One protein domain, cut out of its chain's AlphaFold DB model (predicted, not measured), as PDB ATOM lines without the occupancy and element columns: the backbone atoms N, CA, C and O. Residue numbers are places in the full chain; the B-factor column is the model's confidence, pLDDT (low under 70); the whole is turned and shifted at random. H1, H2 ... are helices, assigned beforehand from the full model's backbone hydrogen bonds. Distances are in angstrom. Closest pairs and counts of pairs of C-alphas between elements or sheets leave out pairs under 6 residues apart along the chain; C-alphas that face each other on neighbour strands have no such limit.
ATOM      1  N   THR A 123      -7.853 -18.931 -47.320       61.12
ATOM      2  CA  THR A 123      -6.781 -19.254 -46.383       61.12
ATOM      3  C   THR A 123      -5.959 -18.038 -45.972       61.12
ATOM      4  O   THR A 123      -5.750 -17.880 -44.782       61.12
ATOM      5  N   GLU A 124      -5.592 -17.126 -46.874       60.31
ATOM      6  CA  GLU A 124      -4.872 -15.890 -46.515       60.31
ATOM      7  C   GLU A 124      -5.748 -14.913 -45.729       60.31
ATOM      8  O   GLU A 124      -5.265 -14.211 -44.846       60.31
ATOM      9  N   PHE A 125      -7.055 -14.866 -46.007       62.25
ATOM     10  CA  PHE A 125      -7.979 -14.052 -45.212       62.25
ATOM     11  C   PHE A 125      -8.212 -14.652 -43.820       62.25
ATOM     12  O   PHE A 125      -8.196 -13.930 -42.825       62.25
ATOM     13  N   ALA A 126      -8.390 -15.972 -43.734       68.06
ATOM     14  CA  ALA A 126      -8.467 -16.679 -42.458       68.06
ATOM     15  C   ALA A 126      -7.153 -16.565 -41.671       68.06
ATOM     16  O   ALA A 126      -7.183 -16.407 -40.456       68.06
ATOM     17  N   GLU A 127      -6.011 -16.580 -42.355       70.19
ATOM     18  CA  GLU A 127      -4.693 -16.361 -41.768       70.19
ATOM     19  C   GLU A 127      -4.508 -14.908 -41.327       70.19
ATOM     20  O   GLU A 127      -3.986 -14.683 -40.244       70.19
ATOM     21  N   ALA A 128      -5.012 -13.924 -42.075       63.59
ATOM     22  CA  ALA A 128      -5.023 -12.523 -41.657       63.59
ATOM     23  C   ALA A 128      -5.912 -12.297 -40.422       63.59
ATOM     24  O   ALA A 128      -5.523 -11.559 -39.520       63.59
ATOM     25  N   LEU A 129      -7.072 -12.960 -40.343       68.00
ATOM     26  CA  LEU A 129      -7.919 -12.959 -39.146       68.00
ATOM     27  C   LEU A 129      -7.238 -13.663 -37.967       68.00
ATOM     28  O   LEU A 129      -7.233 -13.131 -36.862       68.00
ATOM     29  N   ALA A 130      -6.610 -14.816 -38.196       70.25
ATOM     30  CA  ALA A 130      -5.859 -15.533 -37.170       70.25
ATOM     31  C   ALA A 130      -4.601 -14.765 -36.726       70.25
ATOM     32  O   ALA A 130      -4.200 -14.856 -35.569       70.25
ATOM     33  N   ALA A 131      -3.974 -13.995 -37.617       68.75
ATOM     34  CA  ALA A 131      -2.860 -13.106 -37.305       68.75
ATOM     35  C   ALA A 131      -3.326 -11.901 -36.479       68.75
ATOM     36  O   ALA A 131      -2.632 -11.514 -35.543       68.75
ATOM     37  N   LEU A 132      -4.510 -11.358 -36.774       63.78
ATOM     38  CA  LEU A 132      -5.183 -10.349 -35.952       63.78
ATOM     39  C   LEU A 132      -5.450 -10.875 -34.538       63.78
ATOM     40  O   LEU A 132      -5.108 -10.204 -33.571       63.78
ATOM     41  N   ASP A 133      -5.985 -12.091 -34.422       63.25
ATOM     42  CA  ASP A 133      -6.288 -12.731 -33.137       63.25
ATOM     43  C   ASP A 133      -4.999 -13.043 -32.348       63.25
ATOM     44  O   ASP A 133      -4.883 -12.746 -31.159       63.25
ATOM     45  N   LYS A 134      -3.945 -13.514 -33.030       62.78
ATOM     46  CA  LYS A 134      -2.605 -13.689 -32.442       62.78
ATOM     47  C   LYS A 134      -1.962 -12.371 -32.019       62.78
ATOM     48  O   LYS A 134      -1.315 -12.352 -30.980       62.78
ATOM     49  N   ALA A 152      11.965   1.351 -28.605       68.69
ATOM     50  CA  ALA A 152      11.595   0.634 -29.823       68.69
ATOM     51  C   ALA A 152      10.097   0.294 -29.848       68.69
ATOM     52  O   ALA A 152       9.445   0.437 -30.887       68.69
ATOM     53  N   GLN A 153       9.529  -0.084 -28.697       64.88
ATOM     54  CA  GLN A 153       8.087  -0.304 -28.555       64.88
ATOM     55  C   GLN A 153       7.302   1.001 -28.759       64.88
ATOM     56  O   GLN A 153       6.327   1.032 -29.514       64.88
ATOM     57  N   TRP A 154       7.766   2.102 -28.161       68.88
ATOM     58  CA  TRP A 154       7.136   3.415 -28.308       68.88
ATOM     59  C   TRP A 154       7.192   3.944 -29.750       68.88
ATOM     60  O   TRP A 154       6.206   4.486 -30.258       68.88
ATOM     61  N   ASP A 155       8.306   3.724 -30.451       71.12
ATOM     62  CA  ASP A 155       8.476   4.100 -31.855       71.12
ATOM     63  C   ASP A 155       7.593   3.267 -32.795       71.12
ATOM     64  O   ASP A 155       7.046   3.805 -33.765       71.12
ATOM     65  N   ALA A 156       7.399   1.975 -32.511       64.06
ATOM     66  CA  ALA A 156       6.473   1.124 -33.259       64.06
ATOM     67  C   ALA A 156       5.019   1.593 -33.090       64.06
ATOM     68  O   ALA A 156       4.318   1.778 -34.090       64.06
ATOM     69  N   SER A 157       4.589   1.885 -31.858       66.00
ATOM     70  CA  SER A 157       3.259   2.446 -31.585       66.00
ATOM     71  C   SER A 157       3.062   3.821 -32.231       66.00
ATOM     72  O   SER A 157       1.993   4.103 -32.773       66.00
ATOM     73  N   ARG A 158       4.100   4.671 -32.258       69.12
ATOM     74  CA  ARG A 158       4.063   5.960 -32.966       69.12
ATOM     75  C   ARG A 158       3.858   5.787 -34.464       69.12
ATOM     76  O   ARG A 158       2.985   6.438 -35.029       69.12
ATOM     77  N   LYS A 159       4.628   4.907 -35.110       67.62
ATOM     78  CA  LYS A 159       4.485   4.632 -36.551       67.62
ATOM     79  C   LYS A 159       3.098   4.080 -36.885       67.62
ATOM     80  O   LYS A 159       2.525   4.445 -37.905       67.62
ATOM     81  N   GLN A 160       2.541   3.252 -36.008       66.69
ATOM     82  CA  GLN A 160       1.191   2.708 -36.138       66.69
ATOM     83  C   GLN A 160       0.103   3.787 -36.029       66.69
ATOM     84  O   GLN A 160      -0.814   3.820 -36.848       66.69
ATOM     85  N   TYR A 161       0.238   4.719 -35.083       74.69
ATOM     86  CA  TYR A 161      -0.678   5.853 -34.936       74.69
ATOM     87  C   TYR A 161      -0.671   6.783 -36.162       74.69
ATOM     88  O   TYR A 161      -1.716   7.297 -36.561       74.69
ATOM     89  N   VAL A 162       0.488   6.943 -36.810       81.25
ATOM     90  CA  VAL A 162       0.630   7.762 -38.026       81.25
ATOM     91  C   VAL A 162      -0.238   7.239 -39.176       81.25
ATOM     92  O   VAL A 162      -0.822   8.048 -39.892       81.25
ATOM     93  N   VAL A 163      -0.394   5.919 -39.329       83.81
ATOM     94  CA  VAL A 163      -1.227   5.338 -40.401       83.81
ATOM     95  C   VAL A 163      -2.704   5.685 -40.204       83.81
ATOM     96  O   VAL A 163      -3.369   6.121 -41.143       83.81
ATOM     97  N   ASN A 164      -3.221   5.560 -38.977       90.56
ATOM     98  CA  ASN A 164      -4.615   5.908 -38.685       90.56
ATOM     99  C   ASN A 164      -4.875   7.400 -38.906       90.56
ATOM    100  O   ASN A 164      -5.900   7.753 -39.484       90.56
ATOM    101  N   LEU A 165      -3.936   8.265 -38.505       89.69
ATOM    102  CA  LEU A 165      -4.028   9.702 -38.768       89.69
ATOM    103  C   LEU A 165      -4.064  10.010 -40.266       89.69
ATOM    104  O   LEU A 165      -4.918  10.771 -40.702       89.69
ATOM    105  N   GLN A 166      -3.205   9.374 -41.065       90.50
ATOM    106  CA  GLN A 166      -3.203   9.560 -42.518       90.50
ATOM    107  C   GLN A 166      -4.536   9.152 -43.153       90.50
ATOM    108  O   GLN A 166      -5.062   9.867 -44.009       90.50
ATOM    109  N   ILE A 167      -5.112   8.025 -42.723       92.62
ATOM    110  CA  ILE A 167      -6.436   7.586 -43.182       92.62
ATOM    111  C   ILE A 167      -7.505   8.608 -42.782       92.62
ATOM    112  O   ILE A 167      -8.327   8.990 -43.609       92.62
ATOM    113  N   VAL A 168      -7.485   9.090 -41.540       94.75
ATOM    114  CA  VAL A 168      -8.443  10.095 -41.058       94.75
ATOM    115  C   VAL A 168      -8.333  11.396 -41.852       94.75
ATOM    116  O   VAL A 168      -9.344  11.872 -42.367       94.75
ATOM    117  N   ASP A 169      -7.126  11.934 -42.021       93.00
ATOM    118  CA  ASP A 169      -6.887  13.200 -42.717       93.00
ATOM    119  C   ASP A 169      -7.331  13.138 -44.183       93.00
ATOM    120  O   ASP A 169      -7.970  14.061 -44.697       93.00
ATOM    121  N   THR A 170      -7.040  12.028 -44.863       91.56
ATOM    122  CA  THR A 170      -7.422  11.831 -46.270       91.56
ATOM    123  C   THR A 170      -8.928  11.630 -46.442       91.56
ATOM    124  O   THR A 170      -9.526  12.231 -47.338       91.56
ATOM    125  N   LEU A 171      -9.581  10.845 -45.576       93.12
ATOM    126  CA  LEU A 171     -11.040  10.696 -45.600       93.12
ATOM    127  C   LEU A 171     -11.755  12.010 -45.244       93.12
ATOM    128  O   LEU A 171     -12.813  12.306 -45.810       93.12
ATOM    129  N   ASP A 172     -11.197  12.818 -44.344       93.50
ATOM    130  CA  ASP A 172     -11.752  14.127 -44.002       93.50
ATOM    131  C   ASP A 172     -11.595  15.132 -45.156       93.50
ATOM    132  O   ASP A 172     -12.536  15.863 -45.480       93.50
ATOM    133  N   ALA A 173     -10.458  15.115 -45.861       90.62
ATOM    134  CA  ALA A 173     -10.269  15.898 -47.083       90.62
ATOM    135  C   ALA A 173     -11.306  15.533 -48.163       90.62
ATOM    136  O   ALA A 173     -11.973  16.421 -48.701       90.62
ATOM    137  N   LEU A 174     -11.534  14.235 -48.404       88.88
ATOM    138  CA  LEU A 174     -12.593  13.758 -49.305       88.88
ATOM    139  C   LEU A 174     -13.982  14.214 -48.853       88.88
ATOM    140  O   LEU A 174     -14.820  14.604 -49.662       88.88
ATOM    141  N   THR A 175     -14.245  14.186 -47.550       90.44
ATOM    142  CA  THR A 175     -15.521  14.639 -46.987       90.44
ATOM    143  C   THR A 175     -15.731  16.132 -47.247       90.44
ATOM    144  O   THR A 175     -16.839  16.546 -47.596       90.44
ATOM    145  N   ARG A 176     -14.682  16.954 -47.131       89.25
ATOM    146  CA  ARG A 176     -14.728  18.383 -47.476       89.25
ATOM    147  C   ARG A 176     -14.983  18.603 -48.969       89.25
ATOM    148  O   ARG A 176     -15.841  19.419 -49.299       89.25
ATOM    149  N   GLN A 177     -14.340  17.826 -49.838       86.50
ATOM    150  CA  GLN A 177     -14.565  17.863 -51.288       86.50
ATOM    151  C   GLN A 177     -16.001  17.461 -51.658       86.50
ATOM    152  O   GLN A 177     -16.693  18.164 -52.385       86.50
ATOM    153  N   ILE A 178     -16.537  16.389 -51.070       86.00
ATOM    154  CA  ILE A 178     -17.935  15.990 -51.305       86.00
ATOM    155  C   ILE A 178     -18.909  17.082 -50.823       86.00
ATOM    156  O   ILE A 178     -19.968  17.268 -51.425       86.00
ATOM    157  N   ARG A 179     -18.582  17.824 -49.752       85.00
ATOM    158  CA  ARG A 179     -19.400  18.967 -49.299       85.00
ATOM    159  C   ARG A 179     -19.363  20.130 -50.289       85.00
ATOM    160  O   ARG A 179     -20.417  20.732 -50.496       85.00
ATOM    161  N   SER A 180     -18.210  20.442 -50.888       83.06
ATOM    162  CA  SER A 180     -18.119  21.486 -51.919       83.06
ATOM    163  C   SER A 180     -18.841  21.078 -53.203       83.06
ATOM    164  O   SER A 180     -19.604  21.869 -53.755       83.06
ATOM    165  N   ASP A 181     -18.693  19.822 -53.622       78.81
ATOM    166  CA  ASP A 181     -19.235  19.315 -54.888       78.81
ATOM    167  C   ASP A 181     -20.739  19.010 -54.797       78.81
ATOM    168  O   ASP A 181     -21.493  19.155 -55.762       78.81
ATOM    169  N   GLY A 182     -21.216  18.632 -53.608       63.72
ATOM    170  CA  GLY A 182     -22.625  18.359 -53.321       63.72
ATOM    171  C   GLY A 182     -23.543  19.582 -53.435       63.72
ATOM    172  O   GLY A 182     -24.764  19.421 -53.467       63.72
ATOM    173  N   ALA A 183     -22.989  20.797 -53.541       57.69
ATOM    174  CA  ALA A 183     -23.753  21.978 -53.943       57.69
ATOM    175  C   ALA A 183     -24.244  21.881 -55.404       57.69
ATOM    176  O   ALA A 183     -25.294  22.436 -55.727       57.69
ATOM    177  N   ALA A 184     -23.529  21.136 -56.258       57.12
ATOM    178  CA  ALA A 184     -23.845  20.933 -57.672       57.12
ATOM    179  C   ALA A 184     -24.535  19.582 -57.953       57.12
ATOM    180  O   ALA A 184     -25.425  19.506 -58.799       57.12
ATOM    181  N   ALA A 185     -24.174  18.519 -57.225       54.69
ATOM    182  CA  ALA A 185     -24.734  17.179 -57.403       54.69
ATOM    183  C   ALA A 185     -25.763  16.853 -56.306       54.69
ATOM    184  O   ALA A 185     -25.379  16.491 -55.196       54.69
ATOM    185  N   GLY A 186     -27.058  16.997 -56.625       59.28
ATOM    186  CA  GLY A 186     -28.236  16.502 -55.885       59.28
ATOM    187  C   GLY A 186     -28.076  16.276 -54.372       59.28
ATOM    188  O   GLY A 186     -27.485  15.287 -53.942       59.28
ATOM    189  N   LYS A 187     -28.702  17.144 -53.559       64.25
ATOM    190  CA  LYS A 187     -28.549  17.238 -52.088       64.25
ATOM    191  C   LYS A 187     -28.584  15.913 -51.322       64.25
ATOM    192  O   LYS A 187     -27.954  15.814 -50.273       64.25
ATOM    193  N   ASP A 188     -29.322  14.923 -51.806       66.25
ATOM    194  CA  ASP A 188     -29.565  13.706 -51.050       66.25
ATOM    195  C   ASP A 188     -28.445  12.668 -51.233       66.25
ATOM    196  O   ASP A 188     -27.875  12.233 -50.233       66.25
ATOM    197  N   ALA A 189     -28.023  12.355 -52.469       66.81
ATOM    198  CA  ALA A 189     -26.975  11.355 -52.752       66.81
ATOM    199  C   ALA A 189     -25.661  11.641 -51.997       66.81
ATOM    200  O   ALA A 189     -25.010  10.738 -51.461       66.81
ATOM    201  N   SER A 190     -25.316  12.923 -51.898       76.19
ATOM    202  CA  SER A 190     -24.122  13.416 -51.212       76.19
ATOM    203  C   SER A 190     -24.207  13.251 -49.686       76.19
ATOM    204  O   SER A 190     -23.199  12.963 -49.043       76.19
ATOM    205  N   ARG A 191     -25.404  13.328 -49.080       83.75
ATOM    206  CA  ARG A 191     -25.585  13.210 -47.618       83.75
ATOM    207  C   ARG A 191     -25.287  11.814 -47.089       83.75
ATOM    208  O   ARG A 191     -24.638  11.691 -46.051       83.75
ATOM    209  N   TRP A 192     -25.739  10.762 -47.774       84.00
ATOM    210  CA  TRP A 192     -25.480   9.391 -47.313       84.00
ATOM    211  C   TRP A 192     -24.003   9.027 -47.418       84.00
ATOM    212  O   TRP A 192     -23.479   8.402 -46.495       84.00
ATOM    213  N   ARG A 193     -23.318   9.474 -48.481       86.12
ATOM    214  CA  ARG A 193     -21.863   9.306 -48.599       86.12
ATOM    215  C   ARG A 193     -21.141  10.023 -47.468       86.12
ATOM    216  O   ARG A 193     -20.387   9.379 -46.753       86.12
ATOM    217  N   LEU A 194     -21.432  11.307 -47.244       89.94
ATOM    218  CA  LEU A 194     -20.828  12.077 -46.149       89.94
ATOM    219  C   LEU A 194     -21.036  11.401 -44.792       89.94
ATOM    220  O   LEU A 194     -20.104  11.306 -44.003       89.94
ATOM    221  N   LYS A 195     -22.239  10.878 -44.532       91.38
ATOM    222  CA  LYS A 195     -22.522  10.143 -43.295       91.38
ATOM    223  C   LYS A 195     -21.675   8.874 -43.168       91.38
ATOM    224  O   LYS A 195     -21.212   8.578 -42.071       91.38
ATOM    225  N   ALA A 196     -21.481   8.131 -44.257       91.62
ATOM    226  CA  ALA A 196     -20.648   6.931 -44.258       91.62
ATOM    227  C   ALA A 196     -19.167   7.259 -44.008       91.62
ATOM    228  O   ALA A 196     -18.544   6.593 -43.185       91.62
ATOM    229  N   TYR A 197     -18.634   8.302 -44.655       94.19
ATOM    230  CA  TYR A 197     -17.255   8.760 -44.449       94.19
ATOM    231  C   TYR A 197     -17.029   9.294 -43.034       94.19
ATOM    232  O   TYR A 197     -16.118   8.817 -42.368       94.19
ATOM    233  N   ASN A 198     -17.893  10.184 -42.530       95.38
ATOM    234  CA  ASN A 198     -17.791  10.692 -41.155       95.38
ATOM    235  C   ASN A 198     -17.801   9.547 -40.137       95.38
ATOM    236  O   ASN A 198     -16.947   9.486 -39.265       95.38
ATOM    237  N   LYS A 199     -18.719   8.582 -40.291       95.69
ATOM    238  CA  LYS A 199     -18.769   7.436 -39.379       95.69
ATOM    239  C   LYS A 199     -17.496   6.588 -39.449       95.69
ATOM    240  O   LYS A 199     -17.068   6.056 -38.435       95.69
ATOM    241  N   ALA A 200     -16.902   6.427 -40.629       95.88
ATOM    242  CA  ALA A 200     -15.636   5.714 -40.760       95.88
ATOM    243  C   ALA A 200     -14.475   6.480 -40.113       95.88
ATOM    244  O   ALA A 200     -13.667   5.861 -39.431       95.88
ATOM    245  N   ILE A 201     -14.438   7.807 -40.268       96.50
ATOM    246  CA  ILE A 201     -13.473   8.687 -39.599       96.50
ATOM    247  C   ILE A 201     -13.579   8.529 -38.081       96.50
ATOM    248  O   ILE A 201     -12.575   8.214 -37.451       96.50
ATOM    249  N   ASP A 202     -14.783   8.638 -37.514       96.38
ATOM    250  CA  ASP A 202     -15.007   8.505 -36.068       96.38
ATOM    251  C   ASP A 202     -14.481   7.161 -35.532       96.38
ATOM    252  O   ASP A 202     -13.853   7.087 -34.473       96.38
ATOM    253  N   VAL A 203     -14.707   6.079 -36.284       95.62
ATOM    254  CA  VAL A 203     -14.268   4.726 -35.916       95.62
ATOM    255  C   VAL A 203     -12.752   4.587 -36.003       95.62
ATOM    256  O   VAL A 203     -12.138   4.101 -35.060       95.62
ATOM    257  N   VAL A 204     -12.131   5.025 -37.100       94.75
ATOM    258  CA  VAL A 204     -10.674   4.911 -37.280       94.75
ATOM    259  C   VAL A 204      -9.929   5.814 -36.294       94.75
ATOM    260  O   VAL A 204      -8.914   5.402 -35.739       94.75
ATOM    261  N   GLN A 205     -10.452   7.010 -36.022       94.31
ATOM    262  CA  GLN A 205      -9.859   7.971 -35.093       94.31
ATOM    263  C   GLN A 205      -9.939   7.506 -33.633       94.31
ATOM    264  O   GLN A 205      -9.009   7.738 -32.863       94.31
ATOM    265  N   SER A 206     -11.039   6.858 -33.240       91.75
ATOM    266  CA  SER A 206     -11.201   6.309 -31.884       91.75
ATOM    267  C   SER A 206     -10.512   4.956 -31.690       91.75
ATOM    268  O   SER A 206     -10.293   4.530 -30.552       91.75
ATOM    269  N   CYS A 207     -10.142   4.281 -32.779       89.75
ATOM    270  CA  CYS A 207      -9.497   2.983 -32.719       89.75
ATOM    271  C   CYS A 207      -8.031   3.097 -32.278       89.75
ATOM    272  O   CYS A 207      -7.232   3.836 -32.854       89.75
ATOM    273  N   ARG A 208      -7.656   2.293 -31.277       85.94
ATOM    274  CA  ARG A 208      -6.256   2.129 -30.846       85.94
ATOM    275  C   ARG A 208      -5.462   1.190 -31.756       85.94
ATOM    276  O   ARG A 208      -4.237   1.214 -31.728       85.94
ATOM    277  N   ILE A 209      -6.155   0.352 -32.527       86.25
ATOM    278  CA  ILE A 209      -5.546  -0.648 -33.403       86.25
ATOM    279  C   ILE A 209      -5.185   0.031 -34.731       86.25
ATOM    280  O   ILE A 209      -6.035   0.702 -35.327       86.25
ATOM    281  N   PRO A 210      -3.945  -0.122 -35.221       88.06
ATOM    282  CA  PRO A 210      -3.562   0.416 -36.516       88.06
ATOM    283  C   PRO A 210      -4.275  -0.310 -37.654       88.06
ATOM    284  O   PRO A 210      -4.273  -1.539 -37.741       88.06
ATOM    285  N   VAL A 211      -4.830   0.462 -38.580       92.38
ATOM    286  CA  VAL A 211      -5.493  -0.042 -39.779       92.38
ATOM    287  C   VAL A 211      -4.440  -0.313 -40.855       92.38
ATOM    288  O   VAL A 211      -4.247   0.461 -41.785       92.38
ATOM    289  N   THR A 212      -3.716  -1.422 -40.702       89.88
ATOM    290  CA  THR A 212      -2.632  -1.832 -41.617       89.88
ATOM    291  C   THR A 212      -3.131  -2.523 -42.883       89.88
ATOM    292  O   THR A 212      -2.392  -2.634 -43.858       89.88
ATOM    293  N   SER A 213      -4.373  -3.007 -42.884       92.94
ATOM    294  CA  SER A 213      -4.974  -3.707 -44.018       92.94
ATOM    295  C   SER A 213      -6.463  -3.397 -44.152       92.94
ATOM    296  O   SER A 213      -7.136  -2.984 -43.203       92.94
ATOM    297  N   THR A 214      -7.005  -3.655 -45.341       93.50
ATOM    298  CA  THR A 214      -8.445  -3.537 -45.609       93.50
ATOM    299  C   THR A 214      -9.281  -4.512 -44.790       93.50
ATOM    300  O   THR A 214     -10.406  -4.180 -44.421       93.50
ATOM    301  N   ALA A 215      -8.739  -5.689 -44.465       91.81
ATOM    302  CA  ALA A 215      -9.400  -6.668 -43.608       91.81
ATOM    303  C   ALA A 215      -9.602  -6.117 -42.187       91.81
ATOM    304  O   ALA A 215     -10.714  -6.181 -41.663       91.81
ATOM    305  N   VAL A 216      -8.567  -5.489 -41.610       92.38
ATOM    306  CA  VAL A 216      -8.657  -4.807 -40.305       92.38
ATOM    307  C   VAL A 216      -9.727  -3.714 -40.356       92.38
ATOM    308  O   VAL A 216     -10.606  -3.663 -39.498       92.38
ATOM    309  N   ALA A 217      -9.713  -2.881 -41.403       94.62
ATOM    310  CA  ALA A 217     -10.713  -1.827 -41.584       94.62
ATOM    311  C   ALA A 217     -12.147  -2.382 -41.647       94.62
ATOM    312  O   ALA A 217     -13.061  -1.832 -41.033       94.62
ATOM    313  N   LEU A 218     -12.354  -3.483 -42.378       94.62
ATOM    314  CA  LEU A 218     -13.656  -4.131 -42.523       94.62
ATOM    315  C   LEU A 218     -14.201  -4.632 -41.179       94.62
ATOM    316  O   LEU A 218     -15.384  -4.425 -40.899       94.62
ATOM    317  N   VAL A 219     -13.353  -5.252 -40.354       94.44
ATOM    318  CA  VAL A 219     -13.727  -5.730 -39.013       94.44
ATOM    319  C   VAL A 219     -14.121  -4.556 -38.118       94.44
ATOM    320  O   VAL A 219     -15.247  -4.526 -37.624       94.44
ATOM    321  N   LEU A 220     -13.270  -3.530 -38.013       94.50
ATOM    322  CA  LEU A 220     -13.528  -2.355 -37.169       94.50
ATOM    323  C   LEU A 220     -14.827  -1.632 -37.546       94.50
ATOM    324  O   LEU A 220     -15.639  -1.270 -36.692       94.50
ATOM    325  N   LEU A 221     -15.071  -1.448 -38.845       94.69
ATOM    326  CA  LEU A 221     -16.290  -0.793 -39.314       94.69
ATOM    327  C   LEU A 221     -17.543  -1.629 -39.014       94.69
ATOM    328  O   LEU A 221     -18.608  -1.058 -38.758       94.69
ATOM    329  N   ARG A 222     -17.448  -2.963 -39.032       94.44
ATOM    330  CA  ARG A 222     -18.559  -3.856 -38.666       94.44
ATOM    331  C   ARG A 222     -18.851  -3.838 -37.177       94.44
ATOM    332  O   ARG A 222     -20.025  -3.764 -36.823       94.44
ATOM    333  N   GLU A 223     -17.823  -3.854 -36.336       92.81
ATOM    334  CA  GLU A 223     -17.968  -3.738 -34.880       92.81
ATOM    335  C   GLU A 223     -18.638  -2.416 -34.492       92.81
ATOM    336  O   GLU A 223     -19.525  -2.384 -33.643       92.81
ATOM    337  N   ALA A 224     -18.344  -1.338 -35.223       92.19
ATOM    338  CA  ALA A 224     -19.038  -0.057 -35.099       92.19
ATOM    339  C   ALA A 224     -20.469  -0.034 -35.694       92.19
ATOM    340  O   ALA A 224     -21.115   1.019 -35.794       92.19
ATOM    341  N   GLY A 225     -20.984  -1.171 -36.161       92.00
ATOM    342  CA  GLY A 225     -22.340  -1.327 -36.681       92.00
ATOM    343  C   GLY A 225     -22.542  -0.853 -38.124       92.00
ATOM    344  O   GLY A 225     -23.660  -0.471 -38.487       92.00
ATOM    345  N   ASN A 226     -21.503  -0.812 -38.970       90.56
ATOM    346  CA  ASN A 226     -21.698  -0.598 -40.409       90.56
ATOM    347  C   ASN A 226     -22.204  -1.871 -41.093       90.56
ATOM    348  O   ASN A 226     -21.682  -2.968 -40.902       90.56
ATOM    349  N   LYS A 227     -23.227  -1.717 -41.944       90.31
ATOM    350  CA  LYS A 227     -23.850  -2.821 -42.689       90.31
ATOM    351  C   LYS A 227     -23.005  -3.207 -43.910       90.31
ATOM    352  O   LYS A 227     -23.411  -2.979 -45.043       90.31
ATOM    353  N   LEU A 228     -21.837  -3.792 -43.669       90.56
ATOM    354  CA  LEU A 228     -20.884  -4.247 -44.689       90.56
ATOM    355  C   LEU A 228     -21.033  -5.757 -44.935       90.56
ATOM    356  O   LEU A 228     -20.097  -6.525 -44.717       90.56
ATOM    357  N   LYS A 229     -22.247  -6.199 -45.292       90.44
ATOM    358  CA  LYS A 229     -22.551  -7.621 -45.531       90.44
ATOM    359  C   LYS A 229     -21.980  -8.081 -46.872       90.44
ATOM    360  O   LYS A 229     -22.073  -7.346 -47.851       90.44
ATOM    361  N   ASP A 230     -21.449  -9.302 -46.897       91.94
ATOM    362  CA  ASP A 230     -20.932  -9.980 -48.095       91.94
ATOM    363  C   ASP A 230     -19.798  -9.238 -48.832       91.94
ATOM    364  O   ASP A 230     -19.538  -9.520 -50.001       91.94
ATOM    365  N   GLU A 231     -19.107  -8.305 -48.169       92.06
ATOM    366  CA  GLU A 231     -17.995  -7.551 -48.767       92.06
ATOM    367  C   GLU A 231     -16.844  -8.460 -49.201       92.06
ATOM    368  O   GLU A 231     -16.311  -8.294 -50.292       92.06
ATOM    369  N   GLU A 232     -16.499  -9.474 -48.409       90.31
ATOM    370  CA  GLU A 232     -15.448 -10.436 -48.751       90.31
ATOM    371  C   GLU A 232     -15.845 -11.260 -49.969       90.31
ATOM    372  O   GLU A 232     -15.063 -11.450 -50.897       90.31
ATOM    373  N   LYS A 233     -17.100 -11.720 -49.998       91.00
ATOM    374  CA  LYS A 233     -17.640 -12.491 -51.119       91.00
ATOM    375  C   LYS A 233     -17.681 -11.662 -52.397       91.00
ATOM    376  O   LYS A 233     -17.445 -12.205 -53.476       91.00
ATOM    377  N   TYR A 234     -17.990 -10.374 -52.281       92.19
ATOM    378  CA  TYR A 234     -17.951  -9.441 -53.397       92.19
ATOM    379  C   TYR A 234     -16.511  -9.219 -53.875       92.19
ATOM    380  O   TYR A 234     -16.233  -9.390 -55.062       92.19
ATOM    381  N   TYR A 235     -15.585  -8.964 -52.951       90.94
ATOM    382  CA  TYR A 235     -14.167  -8.776 -53.245       90.94
ATOM    383  C   TYR A 235     -13.546  -9.991 -53.941       90.94
ATOM    384  O   TYR A 235     -12.886  -9.835 -54.960       90.94
ATOM    385  N   MET A 236     -13.829 -11.212 -53.481       88.25
ATOM    386  CA  MET A 236     -13.332 -12.436 -54.126       88.25
ATOM    387  C   MET A 236     -13.806 -12.598 -55.577       88.25
ATOM    388  O   MET A 236     -13.124 -13.220 -56.384       88.25
ATOM    389  N   ARG A 237     -14.985 -12.066 -55.920       92.25
ATOM    390  CA  ARG A 237     -15.555 -12.176 -57.272       92.25
ATOM    391  C   ARG A 237     -15.099 -11.060 -58.203       92.25
ATOM    392  O   ARG A 237     -15.003 -11.290 -59.403       92.25
ATOM    393  N   HIS A 238     -14.887  -9.861 -57.666       88.94
ATOM    394  CA  HIS A 238     -14.696  -8.643 -58.458       88.94
ATOM    395  C   HIS A 238     -13.322  -7.985 -58.278       88.94
ATOM    396  O   HIS A 238     -12.967  -7.109 -59.059       88.94
ATOM    397  N   GLY A 239     -12.546  -8.383 -57.269       88.62
ATOM    398  CA  GLY A 239     -11.249  -7.785 -56.938       88.62
ATOM    399  C   GLY A 239     -11.331  -6.384 -56.317       88.62
ATOM    400  O   GLY A 239     -10.303  -5.715 -56.176       88.62
ATOM    401  N   CYS A 240     -12.528  -5.916 -55.955       89.19
ATOM    402  CA  CYS A 240     -12.780  -4.611 -55.341       89.19
ATOM    403  C   CYS A 240     -13.882  -4.690 -54.282       89.19
ATOM    404  O   CYS A 240     -14.692  -5.620 -54.287       89.19
ATOM    405  N   HIS A 241     -13.903  -3.729 -53.360       92.06
ATOM    406  CA  HIS A 241     -14.964  -3.626 -52.362       92.06
ATOM    407  C   HIS A 241     -16.200  -2.948 -52.947       92.06
ATOM    408  O   HIS A 241     -16.110  -2.044 -53.779       92.06
ATOM    409  N   ARG A 242     -17.381  -3.356 -52.477       91.75
ATOM    410  CA  ARG A 242     -18.640  -2.709 -52.868       91.75
ATOM    411  C   ARG A 242     -18.781  -1.346 -52.184       91.75
ATOM    412  O   ARG A 242     -19.314  -0.401 -52.766       91.75
ATOM    413  N   SER A 243     -18.320  -1.238 -50.942       93.12
ATOM    414  CA  SER A 243     -18.307  -0.007 -50.162       93.12
ATOM    415  C   SER A 243     -17.228   0.950 -50.656       93.12
ATOM    416  O   SER A 243     -16.033   0.687 -50.528       93.12
ATOM    417  N   SER A 244     -17.663   2.124 -51.120       90.94
ATOM    418  CA  SER A 244     -16.755   3.217 -51.500       90.94
ATOM    419  C   SER A 244     -15.765   3.595 -50.394       90.94
ATOM    420  O   SER A 244     -14.617   3.899 -50.691       90.94
ATOM    421  N   VAL A 245     -16.173   3.521 -49.124       94.00
ATOM    422  CA  VAL A 245     -15.305   3.829 -47.980       94.00
ATOM    423  C   VAL A 245     -14.153   2.827 -47.873       94.00
ATOM    424  O   VAL A 245     -13.010   3.232 -47.690       94.00
ATOM    425  N   LEU A 246     -14.433   1.525 -48.015       94.69
ATOM    426  CA  LEU A 246     -13.399   0.486 -47.940       94.69
ATOM    427  C   LEU A 246     -12.426   0.578 -49.108       94.69
ATOM    428  O   LEU A 246     -11.227   0.413 -48.910       94.69
ATOM    429  N   GLU A 247     -12.926   0.879 -50.307       93.69
ATOM    430  CA  GLU A 247     -12.068   1.043 -51.479       93.69
ATOM    431  C   GLU A 247     -11.136   2.255 -51.327       93.69
ATOM    432  O   GLU A 247      -9.962   2.176 -51.678       93.69
ATOM    433  N   ARG A 248     -11.610   3.350 -50.711       92.44
ATOM    434  CA  ARG A 248     -10.746   4.494 -50.384       92.44
ATOM    435  C   ARG A 248      -9.710   4.154 -49.322       92.44
ATOM    436  O   ARG A 248      -8.541   4.464 -49.518       92.44
ATOM    437  N   ILE A 249     -10.094   3.465 -48.247       93.81
ATOM    438  CA  ILE A 249      -9.137   3.012 -47.223       93.81
ATOM    439  C   ILE A 249      -8.078   2.091 -47.843       93.81
ATOM    440  O   ILE A 249      -6.891   2.272 -47.590       93.81
ATOM    441  N   ARG A 250      -8.482   1.152 -48.709       92.88
ATOM    442  CA  ARG A 250      -7.564   0.273 -49.452       92.88
ATOM    443  C   ARG A 250      -6.509   1.062 -50.209       92.88
ATOM    444  O   ARG A 250      -5.334   0.717 -50.153       92.88
ATOM    445  N   GLN A 251      -6.938   2.088 -50.932       90.56
ATOM    446  CA  GLN A 251      -6.037   2.911 -51.725       90.56
ATOM    447  C   GLN A 251      -5.102   3.709 -50.842       90.56
ATOM    448  O   GLN A 251      -3.905   3.629 -51.058       90.56
ATOM    449  N   ILE A 252      -5.618   4.378 -49.807       91.38
ATOM    450  CA  ILE A 252      -4.788   5.133 -48.861       91.38
ATOM    451  C   ILE A 252      -3.697   4.234 -48.263       91.38
ATOM    452  O   ILE A 252      -2.548   4.652 -48.182       91.38
ATOM    453  N   ILE A 253      -4.024   2.987 -47.910       90.50
ATOM    454  CA  ILE A 253      -3.042   2.014 -47.409       90.50
ATOM    455  C   ILE A 253      -2.021   1.629 -48.494       90.50
ATOM    456  O   ILE A 253      -0.835   1.512 -48.201       90.50
ATOM    457  N   ALA A 254      -2.463   1.420 -49.737       87.88
ATOM    458  CA  ALA A 254      -1.602   0.962 -50.826       87.88
ATOM    459  C   ALA A 254      -0.657   2.048 -51.374       87.88
ATOM    460  O   ALA A 254       0.490   1.753 -51.701       87.88
ATOM    461  N   THR A 255      -1.131   3.287 -51.505       84.25
ATOM    462  CA  THR A 255      -0.394   4.399 -52.132       84.25
ATOM    463  C   THR A 255       0.155   5.399 -51.116       84.25
ATOM    464  O   THR A 255       1.036   6.186 -51.452       84.25
ATOM    465  N   GLY A 256      -0.371   5.415 -49.888       75.19
ATOM    466  CA  GLY A 256      -0.101   6.466 -48.903       75.19
ATOM    467  C   GLY A 256      -0.780   7.805 -49.220       75.19
ATOM    468  O   GLY A 256      -0.559   8.781 -48.505       75.19
ATOM    469  N   ALA A 257      -1.592   7.877 -50.280       69.00
ATOM    470  CA  ALA A 257      -2.260   9.097 -50.728       69.00
ATOM    471  C   ALA A 257      -3.631   8.797 -51.347       69.00
ATOM    472  O   ALA A 257      -3.832   7.783 -52.011       69.00
ATOM    473  N   CYS A 258      -4.588   9.708 -51.183       57.69
ATOM    474  CA  CYS A 258      -5.860   9.590 -51.884       57.69
ATOM    475  C   CYS A 258      -5.744  10.223 -53.276       57.69
ATOM    476  O   CYS A 258      -5.853  11.438 -53.410       57.69
ATOM    477  N   GLU A 259      -5.534   9.411 -54.307       58.09
ATOM    478  CA  GLU A 259      -5.717   9.865 -55.689       58.09
ATOM    479  C   GLU A 259      -7.217   9.934 -56.028       58.09
ATOM    480  O   GLU A 259      -8.041   9.197 -55.466       58.09
ATOM    481  N   ASP A 260      -7.596  10.828 -56.943       55.00
ATOM    482  CA  ASP A 260      -8.957  10.905 -57.473       55.00
ATOM    483  C   ASP A 260      -9.266   9.636 -58.275       55.00
ATOM    484  O   ASP A 260      -9.049   9.548 -59.481       55.00
TER     485      ASP A 260
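AT A GLANCE: This is residues 123 to 134 and 152 to 260 of the 270 residues of an uncharacterized protein of Vitrella brassicaformis (strain CCMP3155) (UniProt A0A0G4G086). A long helical hairpin, H2 and H3, makes the length of the domain, and two shorter helices, H4 and H6, pack on it and on each other. H1 packs on H4 well away from the hairpin, while H5 touches no helix and lies between H4 and H6 along the chain. The 121 printed residues have six named helices, H1 to H6 in chain order, and no named strand, and the class is all helix. The whole is compact, with a radius of gyration of the C-alphas of 15.1 A, and spans 47 by 35 by 26 A.

IN THESE COORDINATES: The longest helix, H2, runs over residues 152 to 181, 43.9 A from C-alpha 152 at (11.595, 0.634, -29.823) to C-alpha 181 at (-19.235, 19.315, -54.888). H3 follows at residues 187 to 206, 28.8 A long. H4 is residues 214 to 223, 14.3 A, H5 is residues 231 to 238, 10.3 A, and H6 is residues 244 to 255, 16.4 A, ending with C-alpha 255 at (-0.394, 4.399, -52.132). H1, residues 123 to 134, is 15.6 A long and begins with C-alpha 123 at (-6.781, -19.254, -46.383).

HOW THE PARTS SIT: H2 and H3 touch as a hairpin, at a shallow tilt of 11 degrees, opposite ways; their closest C-alphas, of Val 168 and Ile 201, are 5.4 A apart. H6 touches H2 at a steep tilt of 50 degrees, opposite ways, with residues 248 to 253 of H6 and 163 to 171 of H2 alone; the closest C-alphas, of Ile 167 and Ile 252, are 6.4 A apart. H6 and H3 only just touch, with 3 pairs of C-alphas within 8 A, the closest being those of Tyr 197 and Val 245 at 6.4 A. H4 touches H3 about perpendicular, at 83 degrees, with residues 200 to 204 of H3 alone; the closest C-alphas are those of Ala 200 and Leu 221, 6.7 A apart. H4 also touches H6, opposite ways at a tilt of 36 degrees, only just steep; the C-alphas of Thr 214 and Arg 250, their closest, are 5.5 A apart. H1 touches H4 at a steep tilt of 61 degrees, the closest C-alphas being those of Ala 128 and Ala 215 at 7.6 A. H5 is apart from H6, and only just apart from H4, with a closest distance of 8.3 A between C-alphas. Every O i to N i+4 pair is within hydrogen-bond range in H1, H4, H5 and H6, against 24 of 26 in H2 and 13 of 16 in H3.

THE WHOLE: The two C-alphas farthest apart, of Ala 152 and Gly 186, are 50.2 A apart. Residues 135 to 151 are not printed, and C-alphas 134 and 152 stand 20.3 A apart across this cut. Of the links printed whole, none is long. The mean pLDDT of the printed part is 83.3, with 30 residues under 70, among them residues 182 to 189 and 257 to 260.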